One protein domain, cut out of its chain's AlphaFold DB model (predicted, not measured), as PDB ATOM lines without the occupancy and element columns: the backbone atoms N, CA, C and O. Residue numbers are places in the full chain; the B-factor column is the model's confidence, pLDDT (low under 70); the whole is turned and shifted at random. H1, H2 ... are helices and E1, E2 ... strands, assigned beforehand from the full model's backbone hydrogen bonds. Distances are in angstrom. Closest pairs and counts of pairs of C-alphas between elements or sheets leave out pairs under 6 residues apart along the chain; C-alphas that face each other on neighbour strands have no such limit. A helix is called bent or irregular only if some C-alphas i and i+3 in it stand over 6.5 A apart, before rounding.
ATOM      1  N   MET A   2     250.948 130.515 179.282       64.12
ATOM      2  CA  MET A   2     250.627 131.597 180.243       64.12
ATOM      3  C   MET A   2     250.696 133.018 179.653       64.12
ATOM      4  O   MET A   2     249.731 133.757 179.773       64.12
ATOM      5  N   ALA A   3     251.759 133.367 178.917       70.38
ATOM      6  CA  ALA A   3     251.872 134.685 178.272       70.38
ATOM      7  C   ALA A   3     250.772 134.957 177.219       70.38
ATOM      8  O   ALA A   3     250.329 136.087 177.055       70.38
ATOM      9  N   TYR A   4     250.300 133.908 176.534       69.62
ATOM     10  CA  TYR A   4     249.195 134.001 175.573       69.62
ATOM     11  C   TYR A   4     247.856 134.251 176.283       69.62
ATOM     12  O   TYR A   4     247.093 135.117 175.865       69.62
ATOM     13  N   LEU A   5     247.603 133.552 177.395       66.75
ATOM     14  CA  LEU A   5     246.419 133.774 178.228       66.75
ATOM     15  C   LEU A   5     246.417 135.180 178.841       66.75
ATOM     16  O   LEU A   5     245.389 135.845 178.837       66.75
ATOM     17  N   GLU A   6     247.562 135.668 179.321       71.19
ATOM     18  CA  GLU A   6     247.687 137.034 179.846       71.19
ATOM     19  C   GLU A   6     247.402 138.105 178.788       71.19
ATOM     20  O   GLU A   6     246.770 139.116 179.093       71.19
ATOM     21  N   GLN A   7     247.842 137.889 177.547       76.56
ATOM     22  CA  GLN A   7     247.530 138.793 176.446       76.56
ATOM     23  C   GLN A   7     246.034 138.772 176.107       76.56
ATOM     24  O   GLN A   7     245.425 139.838 176.029       76.56
ATOM     25  N   GLN A   8     245.425 137.586 175.991       71.62
ATOM     26  CA  GLN A   8     243.978 137.464 175.768       71.62
ATOM     27  C   GLN A   8     243.176 138.161 176.868       71.62
ATOM     28  O   GLN A   8     242.259 138.914 176.568       71.62
ATOM     29  N   LEU A   9     243.570 137.997 178.134       69.75
ATOM     30  CA  LEU A   9     242.923 138.668 179.261       69.75
ATOM     31  C   LEU A   9     242.973 140.198 179.140       69.75
ATOM     32  O   LEU A   9     241.983 140.857 179.445       69.75
ATOM     33  N   LYS A  10     244.093 140.771 178.681       74.69
ATOM     34  CA  LYS A  10     244.226 142.227 178.487       74.69
ATOM     35  C   LYS A  10     243.358 142.753 177.346       74.69
ATOM     36  O   LYS A  10     242.830 143.854 177.460       74.69
ATOM     37  N   GLU A  11     243.220 141.987 176.268       78.44
ATOM     38  CA  GLU A  11     242.409 142.360 175.102       78.44
ATOM     39  C   GLU A  11     240.905 142.162 175.356       78.44
ATOM     40  O   GLU A  11     240.095 143.004 174.968       78.44
ATOM     41  N   ASP A  12     240.530 141.083 176.045       73.56
ATOM     42  CA  ASP A  12     239.137 140.719 176.327       73.56
ATOM     43  C   ASP A  12     238.508 141.601 177.401       73.56
ATOM     44  O   ASP A  12     237.313 141.895 177.339       73.56
ATOM     45  N   PHE A  13     239.289 142.014 178.402       75.38
ATOM     46  CA  PHE A  13     238.745 142.678 179.582       75.38
ATOM     47  C   PHE A  13     237.985 143.979 179.257       75.38
ATOM     48  O   PHE A  13     236.851 144.098 179.715       75.38
ATOM     49  N   PRO A  14     238.500 144.926 178.443       79.81
ATOM     50  CA  PRO A  14     237.766 146.154 178.130       79.81
ATOM     51  C   PRO A  14     236.463 145.902 177.364       79.81
ATOM     52  O   PRO A  14     235.447 146.533 177.654       79.81
ATOM     53  N   VAL A  15     236.481 144.960 176.411       78.69
ATOM     54  CA  VAL A  15     235.301 144.600 175.609       78.69
ATOM     55  C   VAL A  15     234.245 143.956 176.500       78.69
ATOM     56  O   VAL A  15     233.095 144.393 176.508       78.69
ATOM     57  N   MET A  16     234.640 142.962 177.300       77.88
ATOM     58  CA  MET A  16     233.733 142.273 178.214       77.88
ATOM     59  C   MET A  16     233.181 143.216 179.278       77.88
ATOM     60  O   MET A  16     231.980 143.193 179.524       77.88
ATOM     61  N   ASN A  17     234.009 144.086 179.859       79.38
ATOM     62  CA  ASN A  17     233.567 145.037 180.875       79.38
ATOM     63  C   ASN A  17     232.522 146.023 180.325       79.38
ATOM     64  O   ASN A  17     231.491 146.242 180.955       79.38
ATOM     65  N   GLY A  18     232.739 146.561 179.118       81.44
ATOM     66  CA  GLY A  18     231.759 147.434 178.464       81.44
ATOM     67  C   GLY A  18     230.441 146.719 178.145       81.44
ATOM     68  O   GLY A  18     229.362 147.285 178.330       81.44
ATOM     69  N   VAL A  19     230.511 145.456 177.714       81.75
ATOM     70  CA  VAL A  19     229.320 144.626 177.476       81.75
ATOM     71  C   VAL A  19     228.561 144.374 178.778       81.75
ATOM     72  O   VAL A  19     227.347 144.554 178.805       81.75
ATOM     73  N   LEU A  20     229.249 144.017 179.860       79.25
ATOM     74  CA  LEU A  20     228.630 143.710 181.153       79.25
ATOM     75  C   LEU A  20     227.959 144.923 181.779       79.25
ATOM     76  O   LEU A  20     226.813 144.813 182.201       79.25
ATOM     77  N   GLN A  21     228.610 146.088 181.747       84.88
ATOM     78  CA  GLN A  21     227.999 147.327 182.222       84.88
ATOM     79  C   GLN A  21     226.689 147.615 181.473       84.88
ATOM     80  O   GLN A  21     225.661 147.897 182.088       84.88
ATOM     81  N   LYS A  22     226.688 147.458 180.142       85.69
ATOM     82  CA  LYS A  22     225.477 147.624 179.329       85.69
ATOM     83  C   LYS A  22     224.405 146.579 179.668       85.69
ATOM     84  O   LYS A  22     223.220 146.901 179.688       85.69
ATOM     85  N   MET A  23     224.793 145.330 179.935       81.81
ATOM     86  CA  MET A  23     223.868 144.274 180.365       81.81
ATOM     87  C   MET A  23     223.245 144.577 181.736       81.81
ATOM     88  O   MET A  23     222.045 144.353 181.921       81.81
ATOM     89  N   ASP A  24     224.026 145.118 182.671       82.56
ATOM     90  CA  ASP A  24     223.560 145.569 183.983       82.56
ATOM     91  C   ASP A  24     222.557 146.707 183.876       82.56
ATOM     92  O   ASP A  24     221.450 146.596 184.411       82.56
ATOM     93  N   GLU A  25     222.882 147.745 183.109       85.94
ATOM     94  CA  GLU A  25     221.982 148.872 182.856       85.94
ATOM     95  C   GLU A  25     220.643 148.405 182.253       85.94
ATOM     96  O   GLU A  25     219.576 148.858 182.676       85.94
ATOM     97  N   LEU A  26     220.676 147.446 181.319       82.50
ATOM     98  CA  LEU A  26     219.480 146.869 180.698       82.50
ATOM     99  C   LEU A  26     218.605 146.089 181.689       82.50
ATOM    100  O   LEU A  26     217.385 146.280 181.708       82.50
ATOM    101  N   CYS A  27     219.201 145.217 182.505       79.50
ATOM    102  CA  CYS A  27     218.467 144.439 183.507       79.50
ATOM    103  C   CYS A  27     217.892 145.329 184.612       79.50
ATOM    104  O   CYS A  27     216.754 145.124 185.045       79.50
ATOM    105  N   GLU A  28     218.644 146.335 185.062       85.06
ATOM    106  CA  GLU A  28     218.165 147.294 186.057       85.06
ATOM    107  C   GLU A  28     217.022 148.149 185.526       85.06
ATOM    108  O   GLU A  28     216.020 148.323 186.222       85.06
ATOM    109  N   GLN A  29     217.138 148.648 184.293       84.81
ATOM    110  CA  GLN A  29     216.073 149.428 183.678       84.81
ATOM    111  C   GLN A  29     214.794 148.601 183.539       84.81
ATOM    112  O   GLN A  29     213.732 149.048 183.963       84.81
ATOM    113  N   ALA A  30     214.896 147.371 183.034       79.25
ATOM    114  CA  ALA A  30     213.737 146.497 182.890       79.25
ATOM    115  C   ALA A  30     213.106 146.113 184.236       79.25
ATOM    116  O   ALA A  30     211.881 146.053 184.341       79.25
ATOM    117  N   SER A  31     213.922 145.898 185.271       78.38
ATOM    118  CA  SER A  31     213.428 145.641 186.629       78.38
ATOM    119  C   SER A  31     212.666 146.848 187.185       78.38
ATOM    120  O   SER A  31     211.573 146.679 187.727       78.38
ATOM    121  N   ARG A  32     213.191 148.073 187.005       85.44
ATOM    122  CA  ARG A  32     212.508 149.317 187.406       85.44
ATOM    123  C   ARG A  32     211.193 149.511 186.654       85.44
ATOM    124  O   ARG A  32     210.171 149.764 187.289       85.44
ATOM    125  N   ASP A  33     211.201 149.331 185.334       84.19
ATOM    126  CA  ASP A  33     210.007 149.465 184.492       84.19
ATOM    127  C   ASP A  33     208.927 148.453 184.893       84.19
ATOM    128  O   ASP A  33     207.741 148.784 184.961       84.19
ATOM    129  N   LEU A  34     209.329 147.212 185.189       80.06
ATOM    130  CA  LEU A  34     208.423 146.169 185.652       80.06
ATOM    131  C   LEU A  34     207.832 146.504 187.025       80.06
ATOM    132  O   LEU A  34     206.622 146.384 187.209       80.06
ATOM    133  N   GLN A  35     208.657 146.953 187.972       84.19
ATOM    134  CA  GLN A  35     208.200 147.344 189.304       84.19
ATOM    135  C   GLN A  35     207.235 148.535 189.238       84.19
ATOM    136  O   GLN A  35     206.203 148.526 189.905       84.19
ATOM    137  N   GLN A  36     207.517 149.529 188.393       87.00
ATOM    138  CA  GLN A  36     206.625 150.668 188.187       87.00
ATOM    139  C   GLN A  36     205.279 150.233 187.591       87.00
ATOM    140  O   GLN A  36     204.233 150.677 188.063       87.00
ATOM    141  N   LYS A  37     205.287 149.328 186.605       83.12
ATOM    142  CA  LYS A  37     204.061 148.759 186.024       83.12
ATOM    143  C   LYS A  37     203.261 147.940 187.038       83.12
ATOM    144  O   LYS A  37     202.038 148.027 187.036       83.12
ATOM    145  N   LYS A  56     196.313 138.535 187.660       77.38
ATOM    146  CA  LYS A  56     197.511 137.701 187.829       77.38
ATOM    147  C   LYS A  56     198.068 137.195 186.492       77.38
ATOM    148  O   LYS A  56     199.283 137.181 186.319       77.38
ATOM    149  N   PHE A  57     197.205 136.792 185.555       82.88
ATOM    150  CA  PHE A  57     197.640 136.359 184.222       82.88
ATOM    151  C   PHE A  57     198.214 137.510 183.394       82.88
ATOM    152  O   PHE A  57     199.243 137.329 182.747       82.88
ATOM    153  N   GLU A  58     197.590 138.688 183.439       82.44
ATOM    154  CA  GLU A  58     198.084 139.885 182.746       82.44
ATOM    155  C   GLU A  58     199.461 140.307 183.289       82.44
ATOM    156  O   GLU A  58     200.390 140.513 182.509       82.44
ATOM    157  N   LEU A  59     199.646 140.303 184.615       79.19
ATOM    158  CA  LEU A  59     200.943 140.567 185.247       79.19
ATOM    159  C   LEU A  59     202.016 139.548 184.842       79.19
ATOM    160  O   LEU A  59     203.126 139.939 184.484       79.19
ATOM    161  N   MET A  60     201.688 138.252 184.842       81.50
ATOM    162  CA  MET A  60     202.608 137.203 184.384       81.50
ATOM    163  C   MET A  60     202.990 137.381 182.907       81.50
ATOM    164  O   MET A  60     204.153 137.207 182.549       81.50
ATOM    165  N   ALA A  61     202.041 137.768 182.049       84.81
ATOM    166  CA  ALA A  61     202.305 138.044 180.638       84.81
ATOM    167  C   ALA A  61     203.216 139.270 180.448       84.81
ATOM    168  O   ALA A  61     204.132 139.231 179.626       84.81
ATOM    169  N   MET A  62     203.022 140.333 181.235       82.19
ATOM    170  CA  MET A  62     203.878 141.525 181.208       82.19
ATOM    171  C   MET A  62     205.305 141.226 181.681       82.19
ATOM    172  O   MET A  62     206.260 141.662 181.040       82.19
ATOM    173  N   GLN A  63     205.452 140.463 182.768       81.94
ATOM    174  CA  GLN A  63     206.752 139.990 183.262       81.94
ATOM    175  C   GLN A  63     207.487 139.181 182.195       81.94
ATOM    176  O   GLN A  63     208.662 139.424 181.915       81.94
ATOM    177  N   LYS A  64     206.765 138.255 181.563       83.56
ATOM    178  CA  LYS A  64     207.266 137.425 180.473       83.56
ATOM    179  C   LYS A  64     207.740 138.261 179.283       83.56
ATOM    180  O   LYS A  64     208.880 138.097 178.859       83.56
ATOM    181  N   GLN A  65     206.926 139.199 178.794       85.62
ATOM    182  CA  GLN A  65     207.313 140.067 177.676       85.62
ATOM    183  C   GLN A  65     208.550 140.914 178.011       85.62
ATOM    184  O   GLN A  65     209.500 140.937 177.235       85.62
ATOM    185  N   ALA A  66     208.583 141.550 179.187       83.38
ATOM    186  CA  ALA A  66     209.734 142.347 179.614       83.38
ATOM    187  C   ALA A  66     211.020 141.506 179.669       83.38
ATOM    188  O   ALA A  66     212.081 141.935 179.219       83.38
ATOM    189  N   GLY A  67     210.919 140.278 180.176       83.69
ATOM    190  CA  GLY A  67     212.026 139.337 180.205       83.69
ATOM    191  C   GLY A  67     212.521 138.910 178.817       83.69
ATOM    192  O   GLY A  67     213.730 138.782 178.600       83.69
ATOM    193  N   GLN A  68     211.611 138.736 177.858       86.00
ATOM    194  CA  GLN A  68     211.950 138.446 176.461       86.00
ATOM    195  C   GLN A  68     212.647 139.635 175.787       86.00
ATOM    196  O   GLN A  68     213.664 139.441 175.117       86.00
ATOM    197  N   ASP A  69     212.174 140.858 176.031       85.75
ATOM    198  CA  ASP A  69     212.781 142.083 175.504       85.75
ATOM    199  C   ASP A  69     214.207 142.280 176.042       85.75
ATOM    200  O   ASP A  69     215.128 142.589 175.282       85.75
ATOM    201  N   VAL A  70     214.417 142.058 177.348       85.31
ATOM    202  CA  VAL A  70     215.756 142.067 177.964       85.31
ATOM    203  C   VAL A  70     216.640 141.026 177.300       85.31
ATOM    204  O   VAL A  70     217.728 141.357 176.839       85.31
ATOM    205  N   THR A  71     216.161 139.788 177.189       85.19
ATOM    206  CA  THR A  71     216.916 138.687 176.580       85.19
ATOM    207  C   THR A  71     217.363 139.031 175.157       85.19
ATOM    208  O   THR A  71     218.540 138.868 174.830       85.19
ATOM    209  N   ALA A  72     216.475 139.586 174.329       87.06
ATOM    210  CA  ALA A  72     216.806 140.015 172.970       87.06
ATOM    211  C   ALA A  72     217.907 141.093 172.942       87.06
ATOM    212  O   ALA A  72     218.861 140.983 172.168       87.06
ATOM    213  N   LYS A  73     217.839 142.093 173.828       86.62
ATOM    214  CA  LYS A  73     218.873 143.139 173.929       86.62
ATOM    215  C   LYS A  73     220.206 142.598 174.448       86.62
ATOM    216  O   LYS A  73     221.259 142.997 173.953       86.62
ATOM    217  N   LEU A  74     220.185 141.668 175.408       84.62
ATOM    218  CA  LEU A  74     221.397 140.987 175.876       84.62
ATOM    219  C   LEU A  74     222.061 140.221 174.720       84.62
ATOM    220  O   LEU A  74     223.279 140.281 174.560       84.62
ATOM    221  N   HIS A  75     221.277 139.567 173.857       84.81
ATOM    222  CA  HIS A  75     221.811 138.906 172.663       84.81
ATOM    223  C   HIS A  75     222.524 139.847 171.712       84.81
ATOM    224  O   HIS A  75     223.601 139.498 171.220       84.81
ATOM    225  N   GLU A  76     221.916 140.996 171.446       87.12
ATOM    226  CA  GLU A  76     222.488 142.033 170.600       87.12
ATOM    227  C   GLU A  76     223.821 142.524 171.178       87.12
ATOM    228  O   GLU A  76     224.824 142.556 170.464       87.12
ATOM    229  N   CYS A  77     223.871 142.787 172.490       85.56
ATOM    230  CA  CYS A  77     225.093 143.211 173.184       85.56
ATOM    231  C   CYS A  77     226.219 142.173 173.084       85.56
ATOM    232  O   CYS A  77     227.386 142.537 172.978       85.56
ATOM    233  N   LEU A  78     225.869 140.887 173.076       85.94
ATOM    234  CA  LEU A  78     226.827 139.781 173.013       85.94
ATOM    235  C   LEU A  78     227.186 139.360 171.578       85.94
ATOM    236  O   LEU A  78     227.973 138.435 171.401       85.94
ATOM    237  N   SER A  79     226.610 139.980 170.543       86.69
ATOM    238  CA  SER A  79     226.798 139.551 169.145       86.69
ATOM    239  C   SER A  79     228.236 139.697 168.627       86.69
ATOM    240  O   SER A  79     228.635 138.942 167.744       86.69
ATOM    241  N   GLY A  80     229.020 140.617 169.197       82.69
ATOM    242  CA  GLY A  80     230.428 140.843 168.849       82.69
ATOM    243  C   GLY A  80     231.444 140.088 169.712       82.69
ATOM    244  O   GLY A  80     232.643 140.267 169.519       82.69
ATOM    245  N   VAL A  81     230.997 139.278 170.677       84.19
ATOM    246  CA  VAL A  81     231.885 138.566 171.609       84.19
ATOM    247  C   VAL A  81     232.253 137.191 171.044       84.19
ATOM    248  O   VAL A  81     231.384 136.395 170.690       84.19
ATOM    249  N   ASP A  82     233.551 136.885 170.985       85.62
ATOM    250  CA  ASP A  82     234.051 135.579 170.543       85.62
ATOM    251  C   ASP A  82     234.123 134.583 171.707       85.62
ATOM    252  O   ASP A  82     235.132 134.454 172.397       85.62
ATOM    253  N   PHE A  83     233.043 133.831 171.903       84.81
ATOM    254  CA  PHE A  83     232.923 132.843 172.980       84.81
ATOM    255  C   PHE A  83     233.738 131.556 172.783       84.81
ATOM    256  O   PHE A  83     233.697 130.651 173.617       84.81
ATOM    257  N   ARG A  84     234.484 131.443 171.680       81.94
ATOM    258  CA  ARG A  84     235.373 130.300 171.429       81.94
ATOM    259  C   ARG A  84     236.687 130.403 172.203       81.94
ATOM    260  O   ARG A  84     237.468 129.450 172.180       81.94
ATOM    261  N   ARG A  85     236.953 131.548 172.836       78.94
ATOM    262  CA  ARG A  85     238.163 131.801 173.624       78.94
ATOM    263  C   ARG A  85     238.187 130.944 174.894       78.94
ATOM    264  O   ARG A  85     237.158 130.501 175.403       78.94
ATOM    265  N   ALA A  86     239.390 130.721 175.420       79.88
ATOM    266  CA  ALA A  86     239.629 129.984 176.664       79.88
ATOM    267  C   ALA A  86     239.432 130.876 177.909       79.88
ATOM    268  O   ALA A  86     240.116 130.719 178.920       79.88
ATOM    269  N   THR A  87     238.526 131.850 177.826       82.94
ATOM    270  CA  THR A  87     238.290 132.899 178.821       82.94
ATOM    271  C   THR A  87     236.795 133.223 178.901       82.94
ATOM    272  O   THR A  87     236.075 133.134 177.908       82.94
ATOM    273  N   SER A  88     236.297 133.573 180.088       80.69
ATOM    274  CA  SER A  88     234.949 134.137 180.279       80.69
ATOM    275  C   SER A  88     234.920 135.028 181.507       80.69
ATOM    276  O   SER A  88     235.734 134.883 182.421       80.69
ATOM    277  N   PHE A  89     233.984 135.969 181.538       75.88
ATOM    278  CA  PHE A  89     233.802 136.817 182.701       75.88
ATOM    279  C   PHE A  89     233.188 136.038 183.864       75.88
ATOM    280  O   PHE A  89     232.148 135.395 183.734       75.88
ATOM    281  N   CYS A  90     233.825 136.125 185.025       79.31
ATOM    282  CA  CYS A  90     233.366 135.493 186.246       79.31
ATOM    283  C   CYS A  90     232.763 136.543 187.176       79.31
ATOM    284  O   CYS A  90     233.501 137.326 187.767       79.31
ATOM    285  N   LEU A  91     231.444 136.489 187.384       72.31
ATOM    286  CA  LEU A  91     230.736 137.370 188.326       72.31
ATOM    287  C   LEU A  91     231.253 137.254 189.772       72.31
ATOM    288  O   LEU A  91     231.121 138.190 190.547       72.31
ATOM    289  N   VAL A  92     231.833 136.110 190.153       75.50
ATOM    290  CA  VAL A  92     232.367 135.895 191.511       75.50
ATOM    291  C   VAL A  92     233.685 136.637 191.720       75.50
ATOM    292  O   VAL A  92     233.922 137.176 192.796       75.50
ATOM    293  N   HIS A  93     234.552 136.645 190.708       79.88
ATOM    294  CA  HIS A  93     235.859 137.299 190.784       79.88
ATOM    295  C   HIS A  93     235.871 138.702 190.173       79.88
ATOM    296  O   HIS A  93     236.925 139.335 190.193       79.88
ATOM    297  N   ASP A  94     234.746 139.133 189.598       76.81
ATOM    298  CA  ASP A  94     234.578 140.402 188.889       76.81
ATOM    299  C   ASP A  94     235.681 140.652 187.842       76.81
ATOM    300  O   ASP A  94     236.267 141.726 187.721       76.81
ATOM    301  N   LYS A  95     236.058 139.585 187.126       81.56
ATOM    302  CA  LYS A  95     237.130 139.611 186.125       81.56
ATOM    303  C   LYS A  95     236.983 138.497 185.105       81.56
ATOM    304  O   LYS A  95     236.333 137.477 185.353       81.56
ATOM    305  N   VAL A  96     237.677 138.645 183.981       80.62
ATOM    306  CA  VAL A  96     237.842 137.559 183.013       80.62
ATOM    307  C   VAL A  96     238.719 136.466 183.634       80.62
ATOM    308  O   VAL A  96     239.835 136.718 184.088       80.62
ATOM    309  N   CYS A  97     238.182 135.252 183.704       83.94
ATOM    310  CA  CYS A  97     238.847 134.066 184.225       83.94
ATOM    311  C   CYS A  97     239.124 133.071 183.090       83.94
ATOM    312  O   CYS A  97     238.344 133.003 182.136       83.94
ATOM    313  N   PRO A  98     240.206 132.282 183.184       84.25
ATOM    314  CA  PRO A  98     240.456 131.207 182.236       84.25
ATOM    315  C   PRO A  98     239.388 130.113 182.364       84.25
ATOM    316  O   PRO A  98     238.936 129.798 183.466       84.25
ATOM    317  N   ILE A  99     239.020 129.511 181.236       81.75
ATOM    318  CA  ILE A  99     238.172 128.317 181.159       81.75
ATOM    319  C   ILE A  99     238.974 127.219 180.457       81.75
ATOM    320  O   ILE A  99     239.671 127.526 179.488       81.75
ATOM    321  N   PRO A 100     238.875 125.949 180.891       77.94
ATOM    322  CA  PRO A 100     239.463 124.838 180.155       77.94
ATOM    323  C   PRO A 100     239.046 124.846 178.678       77.94
ATOM    324  O   PRO A 100     237.860 124.975 178.360       77.94
ATOM    325  N   ASP A 101     240.022 124.707 177.779       79.62
ATOM    326  CA  ASP A 101     239.755 124.543 176.352       79.62
ATOM    327  C   ASP A 101     239.326 123.100 176.080       79.62
ATOM    328  O   ASP A 101     240.130 122.164 176.141       79.62
ATOM    329  N   THR A 102     238.038 122.922 175.793       78.19
ATOM    330  CA  THR A 102     237.437 121.611 175.553       78.19
ATOM    331  C   THR A 102     237.945 120.951 174.272       78.19
ATOM    332  O   THR A 102     237.913 119.725 174.190       78.19
ATOM    333  N   ARG A 103     238.480 121.720 173.310       77.06
ATOM    334  CA  ARG A 103     238.938 121.192 172.011       77.06
ATOM    335  C   ARG A 103     240.048 120.163 172.160       77.06
ATOM    336  O   ARG A 103     240.027 119.139 171.493       77.06
ATOM    337  N   THR A 104     240.957 120.396 173.105       77.19
ATOM    338  CA  THR A 104     242.065 119.474 173.389       77.19
ATOM    339  C   THR A 104     241.586 118.075 173.779       77.19
ATOM    340  O   THR A 104     242.213 117.087 173.408       77.19
ATOM    341  N   TYR A 105     240.458 117.980 174.485       82.94
ATOM    342  CA  TYR A 105     239.846 116.708 174.866       82.94
ATOM    343  C   TYR A 105     239.052 116.091 173.707       82.94
ATOM    344  O   TYR A 105     239.058 114.873 173.537       82.94
ATOM    345  N   GLU A 106     238.405 116.913 172.875       80.44
ATOM    346  CA  GLU A 106     237.687 116.431 171.689       80.44
ATOM    347  C   GLU A 106     238.624 115.809 170.652       80.44
ATOM    348  O   GLU A 106     238.316 114.739 170.125       80.44
ATOM    349  N   ASP A 107     239.795 116.410 170.427       82.25
ATOM    350  CA  ASP A 107     240.829 115.875 169.532       82.25
ATOM    351  C   ASP A 107     241.350 114.504 170.004       82.25
ATOM    352  O   ASP A 107     241.799 113.683 169.204       82.25
ATOM    353  N   GLN A 108     241.241 114.224 171.306       86.44
ATOM    354  CA  GLN A 108     241.573 112.933 171.920       86.44
ATOM    355  C   GLN A 108     240.396 111.944 171.914       86.44
ATOM    356  O   GLN A 108     240.497 110.854 172.478       86.44
ATOM    357  N   GLY A 109     239.269 112.305 171.297       86.19
ATOM    358  CA  GLY A 109     238.063 111.480 171.248       86.19
ATOM    359  C   GLY A 109     237.320 111.382 172.582       86.19
ATOM    360  O   GLY A 109     236.515 110.465 172.757       86.19
ATOM    361  N   MET A 110     237.576 112.289 173.529       90.75
ATOM    362  CA  MET A 110     236.903 112.288 174.826       90.75
ATOM    363  C   MET A 110     235.499 112.893 174.739       90.75
ATOM    364  O   MET A 110     235.226 113.804 173.957       90.75
ATOM    365  N   LEU A 111     234.602 112.402 175.594       92.00
ATOM    366  CA  LEU A 111     233.274 112.978 175.769       92.00
ATOM    367  C   LEU A 111     233.371 114.318 176.511       92.00
ATOM    368  O   LEU A 111     233.862 114.368 177.639       92.00
ATOM    369  N   THR A 112     232.851 115.389 175.911       93.75
ATOM    370  CA  THR A 112     232.729 116.701 176.557       93.75
ATOM    371  C   THR A 112     231.333 116.872 177.152       93.75
ATOM    372  O   THR A 112     230.325 116.763 176.451       93.75
ATOM    373  N   ILE A 113     231.274 117.131 178.460       94.38
ATOM    374  CA  ILE A 113     230.027 117.373 179.192       94.38
ATOM    375  C   ILE A 113     230.115 118.746 179.854       94.38
ATOM    376  O   ILE A 113     230.973 118.972 180.709       94.38
ATOM    377  N   ALA A 114     229.214 119.654 179.489       92.81
ATOM    378  CA  ALA A 114     229.032 120.918 180.189       92.81
ATOM    379  C   ALA A 114     227.943 120.771 181.252       92.81
ATOM    380  O   ALA A 114     226.797 120.455 180.940       92.81
ATOM    381  N   ILE A 115     228.292 121.031 182.508       91.19
ATOM    382  CA  ILE A 115     227.368 120.943 183.640       91.19
ATOM    383  C   ILE A 115     227.193 122.337 184.225       91.19
ATOM    384  O   ILE A 115     228.177 123.017 184.522       91.19
ATOM    385  N   ALA A 116     225.949 122.750 184.433       87.56
ATOM    386  CA  ALA A 116     225.638 123.974 185.149       87.56
ATOM    387  C   ALA A 116     224.412 123.782 186.038       87.56
ATOM    388  O   ALA A 116     223.354 123.376 185.570       87.56
ATOM    389  N   GLY A 117     224.515 124.170 187.308       83.25
ATOM    390  CA  GLY A 117     223.334 124.681 187.994       83.25
ATOM    391  C   GLY A 117     223.078 126.054 187.398       83.25
ATOM    392  O   GLY A 117     223.777 126.997 187.788       83.25
ATOM    393  N   ILE A 118     222.190 126.157 186.392       75.25
ATOM    394  CA  ILE A 118     221.891 127.452 185.773       75.25
ATOM    395  C   ILE A 118     221.475 128.333 186.911       75.25
ATOM    396  O   ILE A 118     220.535 128.030 187.654       75.25
ATOM    397  N   SER A 119     222.272 129.379 187.058       55.38
ATOM    398  CA  SER A 119     222.316 130.131 188.272       55.38
ATOM    399  C   SER A 119     220.889 130.545 188.621       55.38
ATOM    400  O   SER A 119     220.236 131.331 187.939       55.38
ATOM    401  N   CYS A 120     220.436 129.984 189.727       51.41
ATOM    402  CA  CYS A 120     219.738 130.706 190.756       51.41
ATOM    403  C   CYS A 120     220.830 131.409 191.584       51.41
ATOM    404  O   CYS A 120     220.954 131.073 192.766       51.41
ATOM    405  N   PRO A 121     221.722 132.273 191.018       42.41
ATOM    406  CA  PRO A 121     222.815 132.784 191.843       42.41
ATOM    407  C   PRO A 121     222.157 133.575 192.963       42.41
ATOM    408  O   PRO A 121     221.064 134.049 192.728       42.41
ATOM    409  N   MET A 122     222.778 133.685 194.139       39.81
ATOM    410  CA  MET A 122     222.520 134.554 195.314       39.81
ATOM    411  C   MET A 122     221.341 135.572 195.341       39.81
ATOM    412  O   MET A 122     220.862 135.896 196.422       39.81
ATOM    413  N   LEU A 123     220.895 136.046 194.187       39.59
ATOM    414  CA  LEU A 123     219.694 136.753 193.755       39.59
ATOM    415  C   LEU A 123     218.592 135.848 193.129       39.59
ATOM    416  O   LEU A 123     217.753 136.351 192.390       39.59
ATOM    417  N   SER A 124     218.511 134.540 193.436       46.75
ATOM    418  CA  SER A 124     217.465 133.601 192.956       46.75
ATOM    419  C   SER A 124     216.072 133.901 193.493       46.75
ATOM    420  O   SER A 124     215.196 133.041 193.570       46.75
ATOM    421  N   LEU A 125     215.890 135.138 193.900       54.69
ATOM    422  CA  LEU A 125     214.634 135.789 193.989       54.69
ATOM    423  C   LEU A 125     213.889 135.648 192.631       54.69
ATOM    424  O   LEU A 125     212.693 135.392 192.631       54.69
ATOM    425  N   ASP A 126     214.565 135.672 191.480       67.19
ATOM    426  CA  ASP A 126     213.867 135.850 190.195       67.19
ATOM    427  C   ASP A 126     212.989 134.665 189.736       67.19
ATOM    428  O   ASP A 126     211.969 134.890 189.095       67.19
ATOM    429  N   TRP A 127     213.314 133.419 190.099       68.88
ATOM    430  CA  TRP A 127     212.500 132.232 189.756       68.88
ATOM    431  C   TRP A 127     211.979 131.462 190.976       68.88
ATOM    432  O   TRP A 127     211.115 130.594 190.853       68.88
ATOM    433  N   SER A 128     212.506 131.744 192.172       69.25
ATOM    434  CA  SER A 128     212.086 131.052 193.391       69.25
ATOM    435  C   SER A 128     210.714 131.531 193.858       69.25
ATOM    436  O   SER A 128     210.392 132.720 193.832       69.25
ATOM    437  N   CYS A 129     209.919 130.611 194.406       68.88
ATOM    438  CA  CYS A 129     208.683 130.960 195.103       68.88
ATOM    439  C   CYS A 129     208.927 131.885 196.312       68.88
ATOM    440  O   CYS A 129     208.044 132.672 196.655       68.88
ATOM    441  N   MET A 130     210.131 131.826 196.892       69.00
ATOM    442  CA  MET A 130     210.596 132.645 198.019       69.00
ATOM    443  C   MET A 130     211.231 133.971 197.573       69.00
ATOM    444  O   MET A 130     211.925 134.622 198.350       69.00
ATOM    445  N   GLY A 131     211.055 134.317 196.300       73.12
ATOM    446  CA  GLY A 131     211.818 135.327 195.603       73.12
ATOM    447  C   GLY A 131     211.085 136.580 195.109       73.12
ATOM    448  O   GLY A 131     209.896 136.740 195.355       73.12
ATOM    449  N   SER A 132     211.806 137.438 194.375       71.25
ATOM    450  CA  SER A 132     211.356 138.632 193.627       71.25
ATOM    451  C   SER A 132     210.482 138.271 192.430       71.25
ATOM    452  O   SER A 132     209.663 139.073 191.998       71.25
ATOM    453  N   LYS A 133     210.645 137.057 191.899       75.50
ATOM    454  CA  LYS A 133     209.896 136.488 190.781       75.50
ATOM    455  C   LYS A 133     210.010 137.313 189.494       75.50
ATOM    456  O   LYS A 133     209.072 137.350 188.707       75.50
ATOM    457  N   HIS A 134     211.145 137.983 189.271       77.69
ATOM    458  CA  HIS A 134     211.380 138.769 188.051       77.69
ATOM    459  C   HIS A 134     211.620 137.920 186.787       77.69
ATOM    460  O   HIS A 134     211.669 138.461 185.684       77.69
ATOM    461  N   GLY A 135     211.786 136.604 186.917       79.31
ATOM    462  CA  GLY A 135     212.022 135.687 185.808       79.31
ATOM    463  C   GLY A 135     213.224 136.097 184.953       79.31
ATOM    464  O   GLY A 135     214.327 136.317 185.453       79.31
ATOM    465  N   LEU A 136     212.998 136.231 183.645       80.69
ATOM    466  CA  LEU A 136     214.013 136.631 182.662       80.69
ATOM    467  C   LEU A 136     214.432 138.112 182.754       80.69
ATOM    468  O   LEU A 136     215.459 138.483 182.188       80.69
ATOM    469  N   ALA A 137     213.676 138.965 183.450       79.94
ATOM    470  CA  ALA A 137     214.060 140.367 183.653       79.94
ATOM    471  C   ALA A 137     215.113 140.537 184.767       79.94
ATOM    472  O   ALA A 137     215.708 141.604 184.909       79.94
ATOM    473  N   GLY A 138     215.341 139.485 185.555       78.19
ATOM    474  CA  GLY A 138     216.274 139.489 186.668       78.19
ATOM    475  C   GLY A 138     217.748 139.496 186.259       78.19
ATOM    476  O   GLY A 138     218.121 139.002 185.192       78.19
ATOM    477  N   LYS A 139     218.620 139.994 187.149       77.25
ATOM    478  CA  LYS A 139     220.081 140.035 186.925       77.25
ATOM    479  C   LYS A 139     220.678 138.642 186.698       77.25
ATOM    480  O   LYS A 139     221.646 138.499 185.958       77.25
ATOM    481  N   GLY A 140     220.067 137.594 187.265       77.25
ATOM    482  CA  GLY A 140     220.491 136.209 187.035       77.25
ATOM    483  C   GLY A 140     220.421 135.774 185.565       77.25
ATOM    484  O   GLY A 140     221.154 134.871 185.161       77.25
ATOM    485  N   ASN A 141     219.592 136.430 184.743       78.81
ATOM    486  CA  ASN A 141     219.479 136.102 183.325       78.81
ATOM    487  C   ASN A 141     220.755 136.444 182.540       78.81
ATOM    488  O   ASN A 141     221.083 135.748 181.588       78.81
ATOM    489  N   GLN A 142     221.531 137.449 182.957       80.12
ATOM    490  CA  GLN A 142     222.780 137.818 182.279       80.12
ATOM    491  C   GLN A 142     223.771 136.653 182.230       80.12
ATOM    492  O   GLN A 142     224.240 136.278 181.155       80.12
ATOM    493  N   ALA A 143     224.025 136.037 183.389       80.62
ATOM    494  CA  ALA A 143     224.887 134.867 183.509       80.62
ATOM    495  C   ALA A 143     224.372 133.705 182.651       80.62
ATOM    496  O   ALA A 143     225.158 133.024 181.996       80.62
ATOM    497  N   ASN A 144     223.049 133.515 182.618       82.06
ATOM    498  CA  ASN A 144     222.416 132.482 181.807       82.06
ATOM    499  C   ASN A 144     222.638 132.721 180.304       82.06
ATOM    500  O   ASN A 144     223.120 131.829 179.614       82.06
ATOM    501  N   ILE A 145     222.372 133.928 179.790       84.00
ATOM    502  CA  ILE A 145     222.579 134.240 178.366       84.00
ATOM    503  C   ILE A 145     224.056 134.116 177.977       84.00
ATOM    504  O   ILE A 145     224.359 133.567 176.916       84.00
ATOM    505  N   MET A 146     224.980 134.574 178.827       84.25
ATOM    506  CA  MET A 146     226.417 134.395 178.592       84.25
ATOM    507  C   MET A 146     226.792 132.920 178.511       84.25
ATOM    508  O   MET A 146     227.444 132.505 177.555       84.25
ATOM    509  N   TRP A 147     226.332 132.123 179.476       87.38
ATOM    510  CA  TRP A 147     226.574 130.688 179.493       87.38
ATOM    511  C   TRP A 147     225.999 130.013 178.242       87.38
ATOM    512  O   TRP A 147     226.706 129.258 177.585       87.38
ATOM    513  N   VAL A 148     224.771 130.341 177.831       88.69
ATOM    514  CA  VAL A 148     224.154 129.791 176.612       88.69
ATOM    515  C   VAL A 148     224.959 130.138 175.361       88.69
ATOM    516  O   VAL A 148     225.232 129.258 174.545       88.69
ATOM    517  N   ARG A 149     225.371 131.402 175.200       88.12
ATOM    518  CA  ARG A 149     226.213 131.835 174.073       88.12
ATOM    519  C   ARG A 149     227.541 131.078 174.039       88.12
ATOM    520  O   ARG A 149     227.975 130.672 172.962       88.12
ATOM    521  N   GLU A 150     228.136 130.841 175.205       88.06
ATOM    522  CA  GLU A 150     229.347 130.037 175.345       88.06
ATOM    523  C   GLU A 150     229.139 128.600 174.857       88.06
ATOM    524  O   GLU A 150     229.919 128.111 174.039       88.06
ATOM    525  N   ARG A 151     228.045 127.952 175.266       91.50
ATOM    526  CA  ARG A 151     227.698 126.588 174.833       91.50
ATOM    527  C   ARG A 151     227.357 126.500 173.340       91.50
ATOM    528  O   ARG A 151     227.707 125.514 172.693       91.50
ATOM    529  N   CYS A 152     226.729 127.527 172.756       91.31
ATOM    530  CA  CYS A 152     226.514 127.599 171.302       91.31
ATOM    531  C   CYS A 152     227.838 127.604 170.525       91.31
ATOM    532  O   CYS A 152     227.919 127.029 169.440       91.31
ATOM    533  N   ALA A 153     228.858 128.277 171.063       89.44
ATOM    534  CA  ALA A 153     230.166 128.401 170.433       89.44
ATOM    535  C   ALA A 153     231.059 127.172 170.661       89.44
ATOM    536  O   ALA A 153     231.812 126.804 169.761       89.44
ATOM    537  N   LYS A 154     230.987 126.558 171.847       89.44
ATOM    538  CA  LYS A 154     231.829 125.414 172.234       89.44
ATOM    539  C   LYS A 154     231.265 124.060 171.826       89.44
ATOM    540  O   LYS A 154     232.052 123.151 171.596       89.44
ATOM    541  N   GLN A 155     229.946 123.946 171.687       93.25
ATOM    542  CA  GLN A 155     229.266 122.743 171.200       93.25
ATOM    543  C   GLN A 155     229.691 121.456 171.932       93.25
ATOM    544  O   GLN A 155     230.004 120.444 171.296       93.25
ATOM    545  N   GLU A 156     229.728 121.500 173.270       93.69
ATOM    546  CA  GLU A 156     229.977 120.306 174.079       93.69
ATOM    547  C   GLU A 156     228.986 119.188 173.712       93.69
ATOM    548  O   GLU A 156     227.834 119.449 173.377       93.69
ATOM    549  N   LYS A 157     229.406 117.918 173.742       95.56
ATOM    550  CA  LYS A 157     228.549 116.824 173.238       95.56
ATOM    551  C   LYS A 157     227.297 116.617 174.084       95.56
ATOM    552  O   LYS A 157     226.249 116.243 173.554       95.56
ATOM    553  N   VAL A 158     227.415 116.882 175.382       96.88
ATOM    554  CA  VAL A 158     226.321 116.806 176.347       96.88
ATOM    555  C   VAL A 158     226.292 118.080 177.181       96.88
ATOM    556  O   VAL A 158     227.319 118.555 177.665       96.88
ATOM    557  N   ILE A 159     225.093 118.603 177.399       95.56
ATOM    558  CA  ILE A 159     224.810 119.690 178.328       95.56
ATOM    559  C   ILE A 159     223.880 119.154 179.412       95.56
ATOM    560  O   ILE A 159     222.854 118.557 179.101       95.56
ATOM    561  N   ILE A 160     224.202 119.401 180.678       95.06
ATOM    562  CA  ILE A 160     223.334 119.101 181.818       95.06
ATOM    563  C   ILE A 160     223.087 120.392 182.590       95.06
ATOM    564  O   ILE A 160     224.021 121.049 183.052       95.06
ATOM    565  N   MET A 161     221.815 120.744 182.730       92.56
ATOM    566  CA  MET A 161     221.345 121.934 183.428       92.56
ATOM    567  C   MET A 161     220.534 121.515 184.650       92.56
ATOM    568  O   MET A 161     219.676 120.644 184.544       92.56
ATOM    569  N   GLU A 162     220.780 122.143 185.794       91.44
ATOM    570  CA  GLU A 162     219.952 122.031 186.999       91.44
ATOM    571  C   GLU A 162     219.360 123.400 187.348       91.44
ATOM    572  O   GLU A 162     220.029 124.428 187.219       91.44
ATOM    573  N   CYS A 163     218.091 123.420 187.753       88.31
ATOM    574  CA  CYS A 163     217.434 124.610 188.284       88.31
ATOM    575  C   CYS A 163     216.258 124.244 189.207       88.31
ATOM    576  O   CYS A 163     215.959 123.075 189.463       88.31
ATOM    577  N   THR A 164     215.545 125.245 189.726       86.19
ATOM    578  CA  THR A 164     214.318 125.014 190.503       86.19
ATOM    579  C   THR A 164     213.232 124.367 189.638       86.19
ATOM    580  O   THR A 164     213.205 124.523 188.419       86.19
ATOM    581  N   SER A 165     212.289 123.656 190.263       87.56
ATOM    582  CA  SER A 165     211.173 123.002 189.557       87.56
ATOM    583  C   SER A 165     210.258 123.971 188.795       87.56
ATOM    584  O   SER A 165     209.540 123.549 187.895       87.56
ATOM    585  N   LEU A 166     210.292 125.262 189.141       82.44
ATOM    586  CA  LEU A 166     209.508 126.323 188.502       82.44
ATOM    587  C   LEU A 166     210.236 126.997 187.332       82.44
ATOM    588  O   LEU A 166     209.693 127.927 186.741       82.44
ATOM    589  N   PHE A 167     211.458 126.570 187.009       81.12
ATOM    590  CA  PHE A 167     212.213 127.139 185.903       81.12
ATOM    591  C   PHE A 167     211.548 126.815 184.554       81.12
ATOM    592  O   PHE A 167     211.379 125.645 184.175       81.12
ATOM    593  N   ASP A 168     211.170 127.867 183.827       75.88
ATOM    594  CA  ASP A 168     210.570 127.750 182.501       75.88
ATOM    595  C   ASP A 168     211.662 127.586 181.434       75.88
ATOM    596  O   ASP A 168     212.310 128.535 180.994       75.88
ATOM    597  N   GLU A 169     211.870 126.339 181.021       62.06
ATOM    598  CA  GLU A 169     212.843 125.967 179.990       62.06
ATOM    599  C   GLU A 169     212.478 126.508 178.610       62.06
ATOM    600  O   GLU A 169     213.361 126.667 177.767       62.06
ATOM    601  N   SER A 170     211.193 126.771 178.357       54.78
ATOM    602  CA  SER A 170     210.700 127.049 177.009       54.78
ATOM    603  C   SER A 170     211.166 128.399 176.453       54.78
ATOM    604  O   SER A 170     211.030 128.643 175.252       54.78
ATOM    605  N   GLU A 171     211.759 129.270 177.279       61.97
ATOM    606  CA  GLU A 171     211.858 130.690 176.927       61.97
ATOM    607  C   GLU A 171     213.259 131.251 176.693       61.97
ATOM    608  O   GLU A 171     213.374 132.198 175.918       61.97
ATOM    609  N   ALA A 172     214.324 130.673 177.256       64.06
ATOM    610  CA  ALA A 172     215.677 131.208 177.049       64.06
ATOM    611  C   ALA A 172     216.692 130.131 176.654       64.06
ATOM    612  O   ALA A 172     216.938 129.941 175.465       64.06
ATOM    613  N   ALA A 173     217.282 129.417 177.616       71.06
ATOM    614  CA  ALA A 173     218.430 128.539 177.362       71.06
ATOM    615  C   ALA A 173     218.127 127.406 176.373       71.06
ATOM    616  O   ALA A 173     218.784 127.290 175.336       71.06
ATOM    617  N   THR A 174     217.085 126.623 176.646       75.44
ATOM    618  CA  THR A 174     216.704 125.477 175.815       75.44
ATOM    619  C   THR A 174     216.241 125.923 174.437       75.44
ATOM    620  O   THR A 174     216.643 125.330 173.444       75.44
ATOM    621  N   LYS A 175     215.455 127.003 174.335       81.62
ATOM    622  CA  LYS A 175     214.982 127.511 173.038       81.62
ATOM    623  C   LYS A 175     216.145 127.925 172.136       81.62
ATOM    624  O   LYS A 175     216.167 127.555 170.965       81.62
ATOM    625  N   MET A 176     217.132 128.628 172.681       83.31
ATOM    626  CA  MET A 176     218.319 129.049 171.932       83.31
ATOM    627  C   MET A 176     219.201 127.883 171.499       83.31
ATOM    628  O   MET A 176     219.726 127.887 170.389       83.31
ATOM    629  N   LEU A 177     219.359 126.894 172.379       91.31
ATOM    630  CA  LEU A 177     220.191 125.726 172.123       91.31
ATOM    631  C   LEU A 177     219.446 124.648 171.320       91.31
ATOM    632  O   LEU A 177     220.096 123.776 170.759       91.31
ATOM    633  N   SER A 178     218.114 124.698 171.207       90.31
ATOM    634  CA  SER A 178     217.296 123.631 170.598       90.31
ATOM    635  C   SER A 178     217.582 123.374 169.115       90.31
ATOM    636  O   SER A 178     217.351 122.267 168.619       90.31
ATOM    637  N   SER A 179     218.116 124.374 168.408       92.38
ATOM    638  CA  SER A 179     218.582 124.234 167.026       92.38
ATOM    639  C   SER A 179     219.831 123.351 166.910       92.38
ATOM    640  O   SER A 179     220.022 122.706 165.883       92.38
ATOM    641  N   LEU A 180     220.652 123.290 167.961       95.50
ATOM    642  CA  LEU A 180     221.900 122.522 168.020       95.50
ATOM    643  C   LEU A 180     221.752 121.230 168.833       95.50
ATOM    644  O   LEU A 180     222.374 120.223 168.507       95.50
TER     645      LEU A 180
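What this domain is: This is residues 2 to 37 and 56 to 180 of the 421 residues of an uncharacterized protein of Symbiodinium microadriaticum (UniProt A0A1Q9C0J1). The long bent helix H1 runs along one side, H2 lies side by side with its longer arm H1b, and H4 is in the middle, between these two and a small sheet of E3 and E4. The hairpin of E1 and E2 packs beside the bend of H1, and short H5 packs on H4. The 161 printed residues, with five named helices and four named strands in the order H1 H2 E1 E2 H3 E3 H4 E4 H5, are mostly helix and compact, with a radius of gyration of the C-alphas of 16.6 A and spans of 53 by 32 by 26 A.

How they stand to each other: Start at H1, residues 2 to 37, assigned as one helix by its hydrogen bonds but bent: C-alphas 11 and 14 are 6.7 A apart, and arms H1a, residues 2 to 11, and H1b, residues 14 to 37, stand at a steep tilt of 49 degrees. H2, residues 56 to 77, touches H1b, closest at C-alphas Met 23 and Leu 74, 6.1 A, at a shallow tilt of 17 degrees, opposite ways. E1, residues 87 to 90, and E2, residues 95 to 98, form an antiparallel hairpin; find N 97 and O 88 within hydrogen-bond range, 2.8 A. H3, residues 103 to 106, touches no helix. E3, residues 113 to 117, and E4, residues 158 to 164, are parallel, with N 160 and O 114 at 2.8 A; with H4, residues 140 to 154, between them in the chain they form a strand-helix-strand unit, its crossover right-handed. H4 touches H2, closest at C-alphas Gln 142 and Leu 74, 7.3 A. H5, residues 173 to 177, touches H4, closest at C-alphas Ala 173 and Val 148, 5.9 A. Every O i to N i+4 pair is within hydrogen-bond range in H1a, H1b, H2, H4 and H5; H3 is too short for one.

Where its parts are: Find C-alpha 2 at (250.627, 131.597, 180.243), where H1a begins; H1b is 34.7 A long, H2 31.7 A, H4 21.5 A and E4 20.3 A. H5 ends at C-alpha 177, (220.191, 125.726, 172.123).

The domain as a whole: The farthest C-alphas, Ala 3 and Lys 56, are 55.3 A apart. Residues 38 to 55 are not printed; C-alphas 37 and 56 are 13.0 A apart across the cut. The link E3 to H4, 22 residues, is long; pLDDT is under 70 at residues 2, 4 to 5, 9, 119 to 130 and 169 to 172.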